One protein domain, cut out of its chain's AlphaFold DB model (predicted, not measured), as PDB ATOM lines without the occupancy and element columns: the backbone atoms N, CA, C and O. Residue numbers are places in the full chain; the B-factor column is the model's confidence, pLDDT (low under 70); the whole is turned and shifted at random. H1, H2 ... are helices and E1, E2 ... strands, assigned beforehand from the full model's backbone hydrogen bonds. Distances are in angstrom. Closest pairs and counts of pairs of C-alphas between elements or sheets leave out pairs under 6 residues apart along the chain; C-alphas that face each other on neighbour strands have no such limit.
ATOM      1  N   HIS A  25      20.046 -12.337  35.248       56.81
ATOM      2  CA  HIS A  25      19.169 -13.138  34.406       56.81
ATOM      3  C   HIS A  25      17.683 -12.877  34.668       56.81
ATOM      4  O   HIS A  25      16.837 -13.465  33.997       56.81
ATOM      5  N   PHE A  26      17.340 -11.960  35.580       58.31
ATOM      6  CA  PHE A  26      15.975 -11.458  35.681       58.31
ATOM      7  C   PHE A  26      15.663 -10.525  34.502       58.31
ATOM      8  O   PHE A  26      15.748  -9.300  34.600       58.31
ATOM      9  N   LYS A  27      15.318 -11.124  33.360       61.78
ATOM     10  CA  LYS A  27      14.730 -10.428  32.214       61.78
ATOM     11  C   LYS A  27      13.268 -10.115  32.542       61.78
ATOM     12  O   LYS A  27      12.368 -10.821  32.107       61.78
ATOM     13  N   GLY A  28      13.060  -9.089  33.359       69.75
ATOM     14  CA  GLY A  28      11.744  -8.514  33.624       69.75
ATOM     15  C   GLY A  28      11.500  -7.295  32.740       69.75
ATOM     16  O   GLY A  28      12.442  -6.585  32.394       69.75
ATOM     17  N   ASP A  29      10.249  -7.039  32.379       75.75
ATOM     18  CA  ASP A  29       9.812  -5.786  31.752       75.75
ATOM     19  C   ASP A  29       9.030  -4.887  32.730       75.75
ATOM     20  O   ASP A  29       8.507  -3.850  32.337       75.75
ATOM     21  N   GLY A  30       8.982  -5.263  34.011       76.06
ATOM     22  CA  GLY A  30       8.347  -4.500  35.083       76.06
ATOM     23  C   GLY A  30       6.845  -4.738  35.266       76.06
ATOM     24  O   GLY A  30       6.315  -4.261  36.264       76.06
ATOM     25  N   HIS A  31       6.160  -5.470  34.376       78.56
ATOM     26  CA  HIS A  31       4.698  -5.654  34.465       78.56
ATOM     27  C   HIS A  31       4.270  -6.542  35.637       78.56
ATOM     28  O   HIS A  31       3.254  -6.265  36.269       78.56
ATOM     29  N   ASP A  32       5.084  -7.544  35.971       80.12
ATOM     30  CA  ASP A  32       4.851  -8.463  37.092       80.12
ATOM     31  C   ASP A  32       5.821  -8.221  38.265       80.12
ATOM     32  O   ASP A  32       5.975  -9.074  39.146       80.12
ATOM     33  N   ASP A  33       6.530  -7.083  38.284       82.00
ATOM     34  CA  ASP A  33       7.462  -6.780  39.373       82.00
ATOM     35  C   ASP A  33       6.681  -6.328  40.618       82.00
ATOM     36  O   ASP A  33       5.817  -5.449  40.564       82.00
ATOM     37  N   CYS A  34       7.011  -6.905  41.777       85.94
ATOM     38  CA  CYS A  34       6.384  -6.552  43.048       85.94
ATOM     39  C   CYS A  34       6.576  -5.073  43.428       85.94
ATOM     40  O   CYS A  34       5.846  -4.545  44.263       85.94
ATOM     41  N   THR A  35       7.530  -4.388  42.800       89.19
ATOM     42  CA  THR A  35       7.842  -2.976  43.020       89.19
ATOM     43  C   THR A  35       6.988  -2.003  42.206       89.19
ATOM     44  O   THR A  35       7.150  -0.794  42.376       89.19
ATOM     45  N   ILE A  36       6.065  -2.477  41.360       90.69
ATOM     46  CA  ILE A  36       5.252  -1.605  40.495       90.69
ATOM     47  C   ILE A  36       4.505  -0.518  41.287       90.69
ATOM     48  O   ILE A  36       4.547   0.650  40.907       90.69
ATOM     49  N   ASP A  37       3.923  -0.858  42.440       90.56
ATOM     50  CA  ASP A  37       3.195   0.099  43.284       90.56
ATOM     51  C   ASP A  37       4.116   1.169  43.884       90.56
ATOM     52  O   ASP A  37       3.730   2.331  43.999       90.56
ATOM     53  N   PHE A  38       5.357   0.799  44.220       91.81
ATOM     54  CA  PHE A  38       6.364   1.743  44.706       91.81
ATOM     55  C   PHE A  38       6.708   2.780  43.631       91.81
ATOM     56  O   PHE A  38       6.746   3.974  43.913       91.81
ATOM     57  N   PHE A  39       6.920   2.336  42.393       94.06
ATOM     58  CA  PHE A  39       7.236   3.229  41.279       94.06
ATOM     59  C   PHE A  39       6.029   4.075  40.854       94.06
ATOM     60  O   PHE A  39       6.179   5.281  40.652       94.06
ATOM     61  N   ASN A  40       4.829   3.491  40.828       93.25
ATOM     62  CA  ASN A  40       3.587   4.219  40.570       93.25
ATOM     63  C   ASN A  40       3.365   5.340  41.596       93.25
ATOM     64  O   ASN A  40       3.001   6.451  41.217       93.25
ATOM     65  N   ALA A  41       3.636   5.087  42.882       93.88
ATOM     66  CA  ALA A  41       3.536   6.098  43.938       93.88
ATOM     67  C   ALA A  41       4.527   7.265  43.763       93.88
ATOM     68  O   ALA A  41       4.279   8.362  44.257       93.88
ATOM     69  N   LEU A  42       5.629   7.049  43.038       94.69
ATOM     70  CA  LEU A  42       6.601   8.079  42.660       94.69
ATOM     71  C   LEU A  42       6.281   8.747  41.310       94.69
ATOM     72  O   LEU A  42       7.061   9.569  40.836       94.69
ATOM     73  N   GLY A  43       5.158   8.397  40.675       96.25
ATOM     74  CA  GLY A  43       4.759   8.919  39.367       96.25
ATOM     75  C   GLY A  43       5.472   8.270  38.176       96.25
ATOM     76  O   GLY A  43       5.343   8.764  37.058       96.25
ATOM     77  N   VAL A  44       6.206   7.171  38.385       95.25
ATOM     78  CA  VAL A  44       6.881   6.425  37.314       95.25
ATOM     79  C   VAL A  44       5.877   5.493  36.645       95.25
ATOM     80  O   VAL A  44       5.337   4.585  37.273       95.25
ATOM     81  N   ARG A  45       5.636   5.696  35.350       94.62
ATOM     82  CA  ARG A  45       4.700   4.894  34.555       94.62
ATOM     83  C   ARG A  45       5.304   3.537  34.204       94.62
ATOM     84  O   ARG A  45       6.521   3.387  34.106       94.62
ATOM     85  N   ILE A  46       4.456   2.563  33.871       92.38
ATOM     86  CA  ILE A  46       4.908   1.215  33.486       92.38
ATOM     87  C   ILE A  46       5.902   1.212  32.311       92.38
ATOM     88  O   ILE A  46       6.873   0.458  32.320       92.38
ATOM     89  N   ALA A  47       5.726   2.107  31.335       93.31
ATOM     90  CA  ALA A  47       6.654   2.259  30.215       93.31
ATOM     91  C   ALA A  47       8.045   2.742  30.668       93.31
ATOM     92  O   ALA A  47       9.064   2.291  30.148       93.31
ATOM     93  N   GLU A  48       8.104   3.623  31.667       94.31
ATOM     94  CA  GLU A  48       9.357   4.108  32.252       94.31
ATOM     95  C   GLU A  48      10.001   3.025  33.122       94.31
ATOM     96  O   GLU A  48      11.205   2.794  33.021       94.31
ATOM     97  N   LEU A  49       9.206   2.277  33.890       92.75
ATOM     98  CA  LEU A  49       9.684   1.116  34.642       92.75
ATOM     99  C   LEU A  49      10.239   0.017  33.720       92.75
ATOM    100  O   LEU A  49      11.270  -0.587  34.028       92.75
ATOM    101  N   THR A  50       9.608  -0.192  32.560       92.12
ATOM    102  CA  THR A  50      10.109  -1.078  31.498       92.12
ATOM    103  C   THR A  50      11.481  -0.608  31.011       92.12
ATOM    104  O   THR A  50      12.395  -1.420  30.841       92.12
ATOM    105  N   LEU A  51      11.665   0.702  30.800       92.31
ATOM    106  CA  LEU A  51      12.964   1.262  30.416       92.31
ATOM    107  C   LEU A  51      14.006   1.068  31.520       92.31
ATOM    108  O   LEU A  51      15.106   0.618  31.215       92.31
ATOM    109  N   ILE A  52      13.668   1.321  32.788       92.31
ATOM    110  CA  ILE A  52      14.567   1.096  33.934       92.31
ATOM    111  C   ILE A  52      15.048  -0.360  33.966       92.31
ATOM    112  O   ILE A  52      16.246  -0.609  34.105       92.31
ATOM    113  N   HIS A  53      14.150  -1.326  33.765       89.38
ATOM    114  CA  HIS A  53      14.510  -2.744  33.694       89.38
ATOM    115  C   HIS A  53      15.454  -3.064  32.530       89.38
ATOM    116  O   HIS A  53      16.447  -3.771  32.709       89.38
ATOM    117  N   ARG A  54      15.186  -2.520  31.339       87.75
ATOM    118  CA  ARG A  54      16.052  -2.714  30.165       87.75
ATOM    119  C   ARG A  54      17.430  -2.088  30.366       87.75
ATOM    120  O   ARG A  54      18.433  -2.728  30.068       87.75
ATOM    121  N   MET A  55      17.482  -0.868  30.896       89.38
ATOM    122  CA  MET A  55      18.728  -0.149  31.161       89.38
ATOM    123  C   MET A  55      19.547  -0.823  32.255       89.38
ATOM    124  O   MET A  55      20.770  -0.852  32.159       89.38
ATOM    125  N   ALA A  56      18.897  -1.433  33.254       87.75
ATOM    126  CA  ALA A  56      19.587  -2.198  34.283       87.75
ATOM    127  C   ALA A  56      20.525  -3.243  33.664       87.75
ATOM    128  O   ALA A  56      21.655  -3.360  34.128       87.75
ATOM    129  N   ALA A  57      20.130  -3.912  32.571       81.81
ATOM    130  CA  ALA A  57      20.960  -4.899  31.874       81.81
ATOM    131  C   ALA A  57      22.344  -4.362  31.455       81.81
ATOM    132  O   ALA A  57      23.318  -5.108  31.526       81.81
ATOM    133  N   TRP A  58      22.470  -3.068  31.134       83.12
ATOM    134  CA  TRP A  58      23.748  -2.440  30.766       83.12
ATOM    135  C   TRP A  58      24.774  -2.404  31.901       83.12
ATOM    136  O   TRP A  58      25.966  -2.274  31.648       83.12
ATOM    137  N   GLY A  59      24.348  -2.560  33.158       73.44
ATOM    138  CA  GLY A  59      25.264  -2.550  34.301       73.44
ATOM    139  C   GLY A  59      26.158  -3.793  34.405       73.44
ATOM    140  O   GLY A  59      26.910  -3.893  35.371       73.44
ATOM    141  N   VAL A  60      26.038  -4.752  33.475       67.69
ATOM    142  CA  VAL A  60      26.846  -5.979  33.412       67.69
ATOM    143  C   VAL A  60      27.264  -6.228  31.968       67.69
ATOM    144  O   VAL A  60      26.491  -6.762  31.179       67.69
ATOM    145  N   SER A  61      28.500  -5.864  31.635       60.56
ATOM    146  CA  SER A  61      29.172  -6.352  30.430       60.56
ATOM    147  C   SER A  61      30.221  -7.370  30.859       60.56
ATOM    148  O   SER A  61      31.142  -7.042  31.598       60.56
ATOM    149  N   LYS A  68      38.595  -2.010  23.568       52.28
ATOM    150  CA  LYS A  68      38.905  -0.579  23.737       52.28
ATOM    151  C   LYS A  68      37.768   0.298  23.187       52.28
ATOM    152  O   LYS A  68      38.013   1.288  22.491       52.28
ATOM    153  N   SER A  69      36.514  -0.069  23.437       52.78
ATOM    154  CA  SER A  69      35.347   0.641  22.915       52.78
ATOM    155  C   SER A  69      34.918   1.791  23.843       52.78
ATOM    156  O   SER A  69      34.199   1.612  24.815       52.78
ATOM    157  N   LYS A  70      35.432   2.983  23.498       56.16
ATOM    158  CA  LYS A  70      34.844   4.346  23.519       56.16
ATOM    159  C   LYS A  70      33.820   4.680  24.629       56.16
ATOM    160  O   LYS A  70      32.759   4.069  24.675       56.16
ATOM    161  N   ASP A  71      34.103   5.747  25.392       56.44
ATOM    162  CA  ASP A  71      33.318   6.444  26.448       56.44
ATOM    163  C   ASP A  71      31.814   6.131  26.583       56.44
ATOM    164  O   ASP A  71      31.312   5.952  27.690       56.44
ATOM    165  N   THR A  72      31.083   6.009  25.476       59.38
ATOM    166  CA  THR A  72      29.657   5.658  25.441       59.38
ATOM    167  C   THR A  72      29.316   4.315  26.111       59.38
ATOM    168  O   THR A  72      28.193   4.153  26.595       59.38
ATOM    169  N   ASP A  73      30.233   3.336  26.150       70.94
ATOM    170  CA  ASP A  73      30.005   2.070  26.876       70.94
ATOM    171  C   ASP A  73      30.105   2.257  28.400       70.94
ATOM    172  O   ASP A  73      29.388   1.614  29.169       70.94
ATOM    173  N   ASN A  74      30.929   3.206  28.851       77.38
ATOM    174  CA  ASN A  74      31.079   3.515  30.269       77.38
ATOM    175  C   ASN A  74      29.838   4.231  30.826       77.38
ATOM    176  O   ASN A  74      29.324   3.846  31.876       77.38
ATOM    177  N   ASP A  75      29.281   5.191  30.084       84.12
ATOM    178  CA  ASP A  75      28.051   5.891  30.485       84.12
ATOM    179  C   ASP A  75      26.868   4.926  30.630       84.12
ATOM    180  O   ASP A  75      26.114   4.974  31.606       84.12
ATOM    181  N   LYS A  76      26.733   3.977  29.696       84.94
ATOM    182  CA  LYS A  76      25.702   2.931  29.765       84.94
ATOM    183  C   LYS A  76      25.885   2.027  30.977       84.94
ATOM    184  O   LYS A  76      24.891   1.695  31.628       84.94
ATOM    185  N   LYS A  77      27.125   1.656  31.315       84.19
ATOM    186  CA  LYS A  77      27.426   0.881  32.531       84.19
ATOM    187  C   LYS A  77      27.012   1.639  33.787       84.19
ATOM    188  O   LYS A  77      26.358   1.049  34.649       84.19
ATOM    189  N   VAL A  78      27.331   2.931  33.879       87.00
ATOM    190  CA  VAL A  78      26.945   3.786  35.014       87.00
ATOM    191  C   VAL A  78      25.424   3.857  35.143       87.00
ATOM    192  O   VAL A  78      24.881   3.531  36.200       87.00
ATOM    193  N   VAL A  79      24.714   4.182  34.057       90.50
ATOM    194  CA  VAL A  79      23.242   4.234  34.044       90.50
ATOM    195  C   VAL A  79      22.637   2.880  34.414       90.50
ATOM    196  O   VAL A  79      21.705   2.809  35.218       90.50
ATOM    197  N   GLY A  80      23.190   1.785  33.893       89.06
ATOM    198  CA  GLY A  80      22.731   0.444  34.226       89.06
ATOM    199  C   GLY A  80      22.932   0.095  35.701       89.06
ATOM    200  O   GLY A  80      22.037  -0.477  36.326       89.06
ATOM    201  N   GLN A  81      24.052   0.497  36.308       86.62
ATOM    202  CA  GLN A  81      24.281   0.340  37.750       86.62
ATOM    203  C   GLN A  81      23.308   1.177  38.593       86.62
ATOM    204  O   GLN A  81      22.816   0.693  39.619       86.62
ATOM    205  N   MET A  82      22.975   2.396  38.158       91.88
ATOM    206  CA  MET A  82      21.962   3.230  38.816       91.88
ATOM    207  C   MET A  82      20.576   2.574  38.753       91.88
ATOM    208  O   MET A  82      19.912   2.435  39.781       91.88
ATOM    209  N   CYS A  83      20.178   2.078  37.577       91.62
ATOM    210  CA  CYS A  83      18.904   1.382  37.382       91.62
ATOM    211  C   CYS A  83      18.809   0.102  38.231       91.62
ATOM    212  O   CYS A  83      17.783  -0.167  38.852       91.62
ATOM    213  N   ARG A  84      19.894  -0.673  38.346       89.31
ATOM    214  CA  ARG A  84      19.935  -1.827  39.265       89.31
ATOM    215  C   ARG A  84      19.783  -1.401  40.720       89.31
ATOM    216  O   ARG A  84      19.056  -2.042  41.475       89.31
ATOM    217  N   THR A  85      20.471  -0.334  41.118       90.62
ATOM    218  CA  THR A  85      20.417   0.179  42.491       90.62
ATOM    219  C   THR A  85      18.992   0.566  42.875       90.62
ATOM    220  O   THR A  85      18.512   0.108  43.910       90.62
ATOM    221  N   ILE A  86      18.287   1.326  42.030       93.19
ATOM    222  CA  ILE A  86      16.918   1.757  42.342       93.19
ATOM    223  C   ILE A  86      15.935   0.578  42.399       93.19
ATOM    224  O   ILE A  86      15.127   0.520  43.324       93.19
ATOM    225  N   LEU A  87      16.058  -0.419  41.509       92.19
ATOM    226  CA  LEU A  87      15.251  -1.647  41.570       92.19
ATOM    227  C   LEU A  87      15.502  -2.431  42.866       92.19
ATOM    228  O   LEU A  87      14.568  -2.909  43.508       92.19
ATOM    229  N   ASN A  88      16.761  -2.545  43.291       91.94
ATOM    230  CA  ASN A  88      17.105  -3.251  44.523       91.94
ATOM    231  C   ASN A  88      16.588  -2.520  45.770       91.94
ATOM    232  O   ASN A  88      16.092  -3.167  46.690       91.94
ATOM    233  N   VAL A  89      16.656  -1.185  45.793       93.25
ATOM    234  CA  VAL A  89      16.067  -0.365  46.864       93.25
ATOM    235  C   VAL A  89      14.554  -0.553  46.917       93.25
ATOM    236  O   VAL A  89      14.015  -0.820  47.989       93.25
ATOM    237  N   ALA A  90      13.880  -0.499  45.768       94.31
ATOM    238  CA  ALA A  90      12.441  -0.712  45.685       94.31
ATOM    239  C   ALA A  90      12.033  -2.090  46.241       94.31
ATOM    240  O   ALA A  90      11.070  -2.188  46.998       94.31
ATOM    241  N   ARG A  91      12.813  -3.146  45.965       93.38
ATOM    242  CA  ARG A  91      12.589  -4.496  46.521       93.38
ATOM    243  C   ARG A  91      12.746  -4.553  48.038       93.38
ATOM    244  O   ARG A  91      11.954  -5.218  48.702       93.38
ATOM    245  N   VAL A  92      13.739  -3.858  48.598       95.06
ATOM    246  CA  VAL A  92      13.907  -3.760  50.060       95.06
ATOM    247  C   VAL A  92      12.717  -3.045  50.689       95.06
ATOM    248  O   VAL A  92      12.178  -3.527  51.680       95.06
ATOM    249  N   ILE A  93      12.287  -1.920  50.110       94.94
ATOM    250  CA  ILE A  93      11.129  -1.161  50.598       94.94
ATOM    251  C   ILE A  93       9.871  -2.028  50.536       94.94
ATOM    252  O   ILE A  93       9.146  -2.135  51.524       94.94
ATOM    253  N   TRP A  94       9.654  -2.712  49.412       94.50
ATOM    254  CA  TRP A  94       8.531  -3.625  49.255       94.50
ATOM    255  C   TRP A  94       8.535  -4.727  50.321       94.50
ATOM    256  O   TRP A  94       7.500  -4.962  50.943       94.50
ATOM    257  N   LEU A  95       9.690  -5.355  50.585       93.25
ATOM    258  CA  LEU A  95       9.832  -6.383  51.622       93.25
ATOM    259  C   LEU A  95       9.556  -5.838  53.024       93.25
ATOM    260  O   LEU A  95       8.836  -6.479  53.782       93.25
ATOM    261  N   LYS A  96      10.082  -4.656  53.367       93.00
ATOM    262  CA  LYS A  96       9.849  -4.019  54.675       93.00
ATOM    263  C   LYS A  96       8.384  -3.660  54.912       93.00
ATOM    264  O   LYS A  96       7.944  -3.645  56.056       93.00
ATOM    265  N   ASN A  97       7.626  -3.426  53.845       92.31
ATOM    266  CA  ASN A  97       6.193  -3.156  53.924       92.31
ATOM    267  C   ASN A  97       5.338  -4.432  54.054       92.31
ATOM    268  O   ASN A  97       4.121  -4.336  54.207       92.31
ATOM    269  N   GLN A  98       5.935  -5.628  54.015       89.94
ATOM    270  CA  GLN A  98       5.199  -6.877  54.210       89.94
ATOM    271  C   GLN A  98       4.975  -7.165  55.698       89.94
ATOM    272  O   GLN A  98       5.907  -7.165  56.497       89.94
ATOM    273  N   GLN A  99       3.746  -7.534  56.062       90.31
ATOM    274  CA  GLN A  99       3.320  -7.747  57.455       90.31
ATOM    275  C   GLN A  99       4.182  -8.752  58.250       90.31
ATOM    276  O   GLN A  99       4.343  -8.610  59.463       90.31
ATOM    277  N   PHE A 100       4.713  -9.782  57.583       88.31
ATOM    278  CA  PHE A 100       5.461 -10.876  58.217       88.31
ATOM    279  C   PHE A 100       6.978 -10.661  58.231       88.31
ATOM    280  O   PHE A 100       7.700 -11.460  58.834       88.31
ATOM    281  N   ILE A 101       7.473  -9.612  57.573       91.19
ATOM    282  CA  ILE A 101       8.899  -9.305  57.500       91.19
ATOM    283  C   ILE A 101       9.258  -8.375  58.658       91.19
ATOM    284  O   ILE A 101       8.644  -7.331  58.852       91.19
ATOM    285  N   GLY A 102      10.229  -8.793  59.468       91.94
ATOM    286  CA  GLY A 102      10.763  -7.996  60.572       91.94
ATOM    287  C   GLY A 102      11.909  -7.095  60.128       91.94
ATOM    288  O   GLY A 102      12.020  -5.970  60.602       91.94
ATOM    289  N   ASP A 103      12.741  -7.582  59.205       95.00
ATOM    290  CA  ASP A 103      13.828  -6.804  58.614       95.00
ATOM    291  C   ASP A 103      14.163  -7.306  57.206       95.00
ATOM    292  O   ASP A 103      13.907  -8.466  56.871       95.00
ATOM    293  N   ALA A 104      14.734  -6.435  56.382       96.25
ATOM    294  CA  ALA A 104      15.211  -6.760  55.048       96.25
ATOM    295  C   ALA A 104      16.323  -5.806  54.610       96.25
ATOM    296  O   ALA A 104      16.348  -4.627  54.976       96.25
ATOM    297  N   GLY A 105      17.214  -6.293  53.752       96.19
ATOM    298  CA  GLY A 105      18.326  -5.496  53.267       96.19
ATOM    299  C   GLY A 105      19.071  -6.123  52.102       96.19
ATOM    300  O   GLY A 105      18.695  -7.161  51.560       96.19
ATOM    301  N   LEU A 106      20.156  -5.456  51.722       94.81
ATOM    302  CA  LEU A 106      21.082  -5.906  50.691       94.81
ATOM    303  C   LEU A 106      22.439  -6.163  51.335       94.81
ATOM    304  O   LEU A 106      22.884  -5.385  52.177       94.81
ATOM    305  N   VAL A 107      23.121  -7.223  50.916       92.75
ATOM    306  CA  VAL A 107      24.498  -7.499  51.338       92.75
ATOM    307  C   VAL A 107      25.345  -7.920  50.147       92.75
ATOM    308  O   VAL A 107      24.858  -8.564  49.216       92.75
ATOM    309  N   LYS A 108      26.627  -7.540  50.162       89.62
ATOM    310  CA  LYS A 108      27.591  -8.036  49.183       89.62
ATOM    311  C   LYS A 108      28.058  -9.430  49.590       89.62
ATOM    312  O   LYS A 108      28.653  -9.574  50.650       89.62
ATOM    313  N   TYR A 109      27.776 -10.445  48.771       84.25
ATOM    314  CA  TYR A 109      28.011 -11.849  49.153       84.25
ATOM    315  C   TYR A 109      29.272 -12.473  48.534       84.25
ATOM    316  O   TYR A 109      29.715 -13.529  48.972       84.25
ATOM    317  N   CYS A 110      29.870 -11.833  47.527       83.44
ATOM    318  CA  CYS A 110      31.133 -12.263  46.928       83.44
ATOM    319  C   CYS A 110      31.942 -11.067  46.400       83.44
ATOM    320  O   CYS A 110      31.462  -9.928  46.370       83.44
ATOM    321  N   LYS A 111      33.198 -11.301  46.002       80.12
ATOM    322  CA  LYS A 111      34.043 -10.264  45.391       80.12
ATOM    323  C   LYS A 111      33.450  -9.840  44.044       80.12
ATOM    324  O   LYS A 111      32.998 -10.690  43.282       80.12
ATOM    325  N   LYS A 112      33.532  -8.545  43.708       76.44
ATOM    326  CA  LYS A 112      33.111  -8.033  42.386       76.44
ATOM    327  C   LYS A 112      33.848  -8.715  41.227       76.44
ATOM    328  O   LYS A 112      33.281  -8.889  40.160       76.44
ATOM    329  N   THR A 113      35.091  -9.135  41.464       76.75
ATOM    330  CA  THR A 113      35.906  -9.901  40.509       76.75
ATOM    331  C   THR A 113      35.370 -11.311  40.256       76.75
ATOM    332  O   THR A 113      35.711 -11.914  39.249       76.75
ATOM    333  N   SER A 114      34.572 -11.858  41.177       77.94
ATOM    334  CA  SER A 114      33.945 -13.177  41.046       77.94
ATOM    335  C   SER A 114      32.546 -13.085  40.439       77.94
ATOM    336  O   SER A 114      32.121 -13.992  39.735       77.94
ATOM    337  N   SER A 115      31.820 -12.001  40.718       76.06
ATOM    338  CA  SER A 115      30.560 -11.662  40.059       76.06
ATOM    339  C   SER A 115      30.323 -10.158  40.147       76.06
ATOM    340  O   SER A 115      30.355  -9.582  41.236       76.06
ATOM    341  N   LEU A 116      30.022  -9.521  39.014       70.69
ATOM    342  CA  LEU A 116      29.637  -8.104  38.970       70.69
ATOM    343  C   LEU A 116      28.324  -7.831  39.727       70.69
ATOM    344  O   LEU A 116      28.050  -6.711  40.154       70.69
ATOM    345  N   GLU A 117      27.533  -8.878  39.934       73.25
ATOM    346  CA  GLU A 117      26.147  -8.842  40.396       73.25
ATOM    347  C   GLU A 117      26.028  -9.046  41.897       73.25
ATOM    348  O   GLU A 117      24.910  -9.062  42.387       73.25
ATOM    349  N   ASN A 118      27.174  -9.188  42.583       83.12
ATOM    350  CA  ASN A 118      27.445  -9.636  43.953       83.12
ATOM    351  C   ASN A 118      26.556  -9.092  45.089       83.12
ATOM    352  O   ASN A 118      27.067  -8.687  46.125       83.12
ATOM    353  N   VAL A 119      25.241  -9.079  44.935       88.81
ATOM    354  CA  VAL A 119      24.223  -8.514  45.809       88.81
ATOM    355  C   VAL A 119      23.225  -9.612  46.131       88.81
ATOM    356  O   VAL A 119      22.625 -10.224  45.250       88.81
ATOM    357  N   LEU A 120      23.040  -9.835  47.421       91.25
ATOM    358  CA  LEU A 120      22.018 -10.703  47.971       91.25
ATOM    359  C   LEU A 120      20.946  -9.819  48.609       91.25
ATOM    360  O   LEU A 120      21.264  -9.010  49.482       91.25
ATOM    361  N   LEU A 121      19.695  -9.986  48.189       93.44
ATOM    362  CA  LEU A 121      18.530  -9.499  48.919       93.44
ATOM    363  C   LEU A 121      18.227 -10.480  50.037       93.44
ATOM    364  O   LEU A 121      18.056 -11.667  49.774       93.44
ATOM    365  N   TRP A 122      18.139 -10.006  51.269       94.81
ATOM    366  CA  TRP A 122      17.771 -10.846  52.399       94.81
ATOM    367  C   TRP A 122      16.575 -10.259  53.137       94.81
ATOM    368  O   TRP A 122      16.373  -9.045  53.144       94.81
ATOM    369  N   ALA A 123      15.784 -11.130  53.759       94.69
ATOM    370  CA  ALA A 123      14.718 -10.736  54.669       94.69
ATOM    371  C   ALA A 123      14.592 -11.731  55.824       94.69
ATOM    372  O   ALA A 123      14.771 -12.933  55.631       94.69
ATOM    373  N   LYS A 124      14.266 -11.233  57.016       93.38
ATOM    374  CA  LYS A 124      14.032 -12.018  58.230       93.38
ATOM    375  C   LYS A 124      12.557 -11.942  58.620       93.38
ATOM    376  O   LYS A 124      11.945 -10.875  58.575       93.38
TER     377      LYS A 124
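AT A GLANCE: This is residues 25 to 61 and 68 to 124 of the 128 residues of the protein "tRNA:m(4)X modification enzyme TRM13" of Entamoeba histolytica (UniProt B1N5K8). One long helix, H3, makes the spine, with the two shorter helices H1 and H2 packed crosswise on one side and the two-stranded hairpin E1 and E2 on the other, near residues 88 to 96 of H3. The 94 printed residues include three named helices and then two named strands, in the order H1, H2, H3, E1, E2, and the sheet is antiparallel. The class is mixed, helices and strands. The whole is only just compact, close to loose, with a radius of gyration of the C-alphas of 14.5 A; it spans 50 by 33 by 19 A, only just elongated.

HOW THE PARTS SIT: H1, residues 36 to 41, touches H2, residues 46 to 59, through residues 46 to 49 of H2 alone; the closest C-alphas, of Phe 39 and Leu 49, are 7.4 A apart, at a steep tilt of 65 degrees, opposite ways. H2 touches H3, residues 72 to 96, through residues 76 to 87 of H3 alone, at a steep tilt of 60 degrees, opposite ways; the closest C-alphas, of Gly 59 and Gly 80, are 3.9 A apart. H1 and H3 only just touch, with 3 pairs of C-alphas within 8 A, through residues 90 to 94 of H3 alone, about perpendicular at 90 degrees; the closest C-alphas are those of Phe 38 and Ala 90, 6.6 A. The closest C-alphas of H3 and E1, residues 101 to 108, are those of Val 92 and Gly 105, 5.7 A. E1 and E2, residues 119 to 124, form a hairpin, antiparallel at 160 degrees, with N 105 and O 122 2.9 A apart, within hydrogen-bond range. H1 and H2 are apart from both strands. Every O i to N i+4 pair is within hydrogen-bond range in H1 and H3, and 7 of 10 in H2.

IN THESE COORDINATES: H1 is 8.6 A long from its first C-alpha at (5.252, -1.605, 40.495), and H2 is 20.7 A long. H3 is 36.6 A long and begins at C-alpha 72, (29.657, 5.658, 25.441). E1 is 20.5 A long, and E2, 16.4 A, ends at C-alpha 124, (14.032, -12.018, 58.230).

THE WHOLE: The two C-alphas farthest apart are those of Lys 68 and Gln 99, 49.5 A. Residues 62 to 67 are not printed, and C-alphas 61 and 68 are 13.1 A apart across this cut, in the link from H2 to H3. Of the links printed whole, H1 to H2 and H3 to E1 are tight and E1 to E2 is short. Residues 25 to 28, 60 to 61 and 68 to 72 have pLDDT under 70; the mean of the printed part is 85.0.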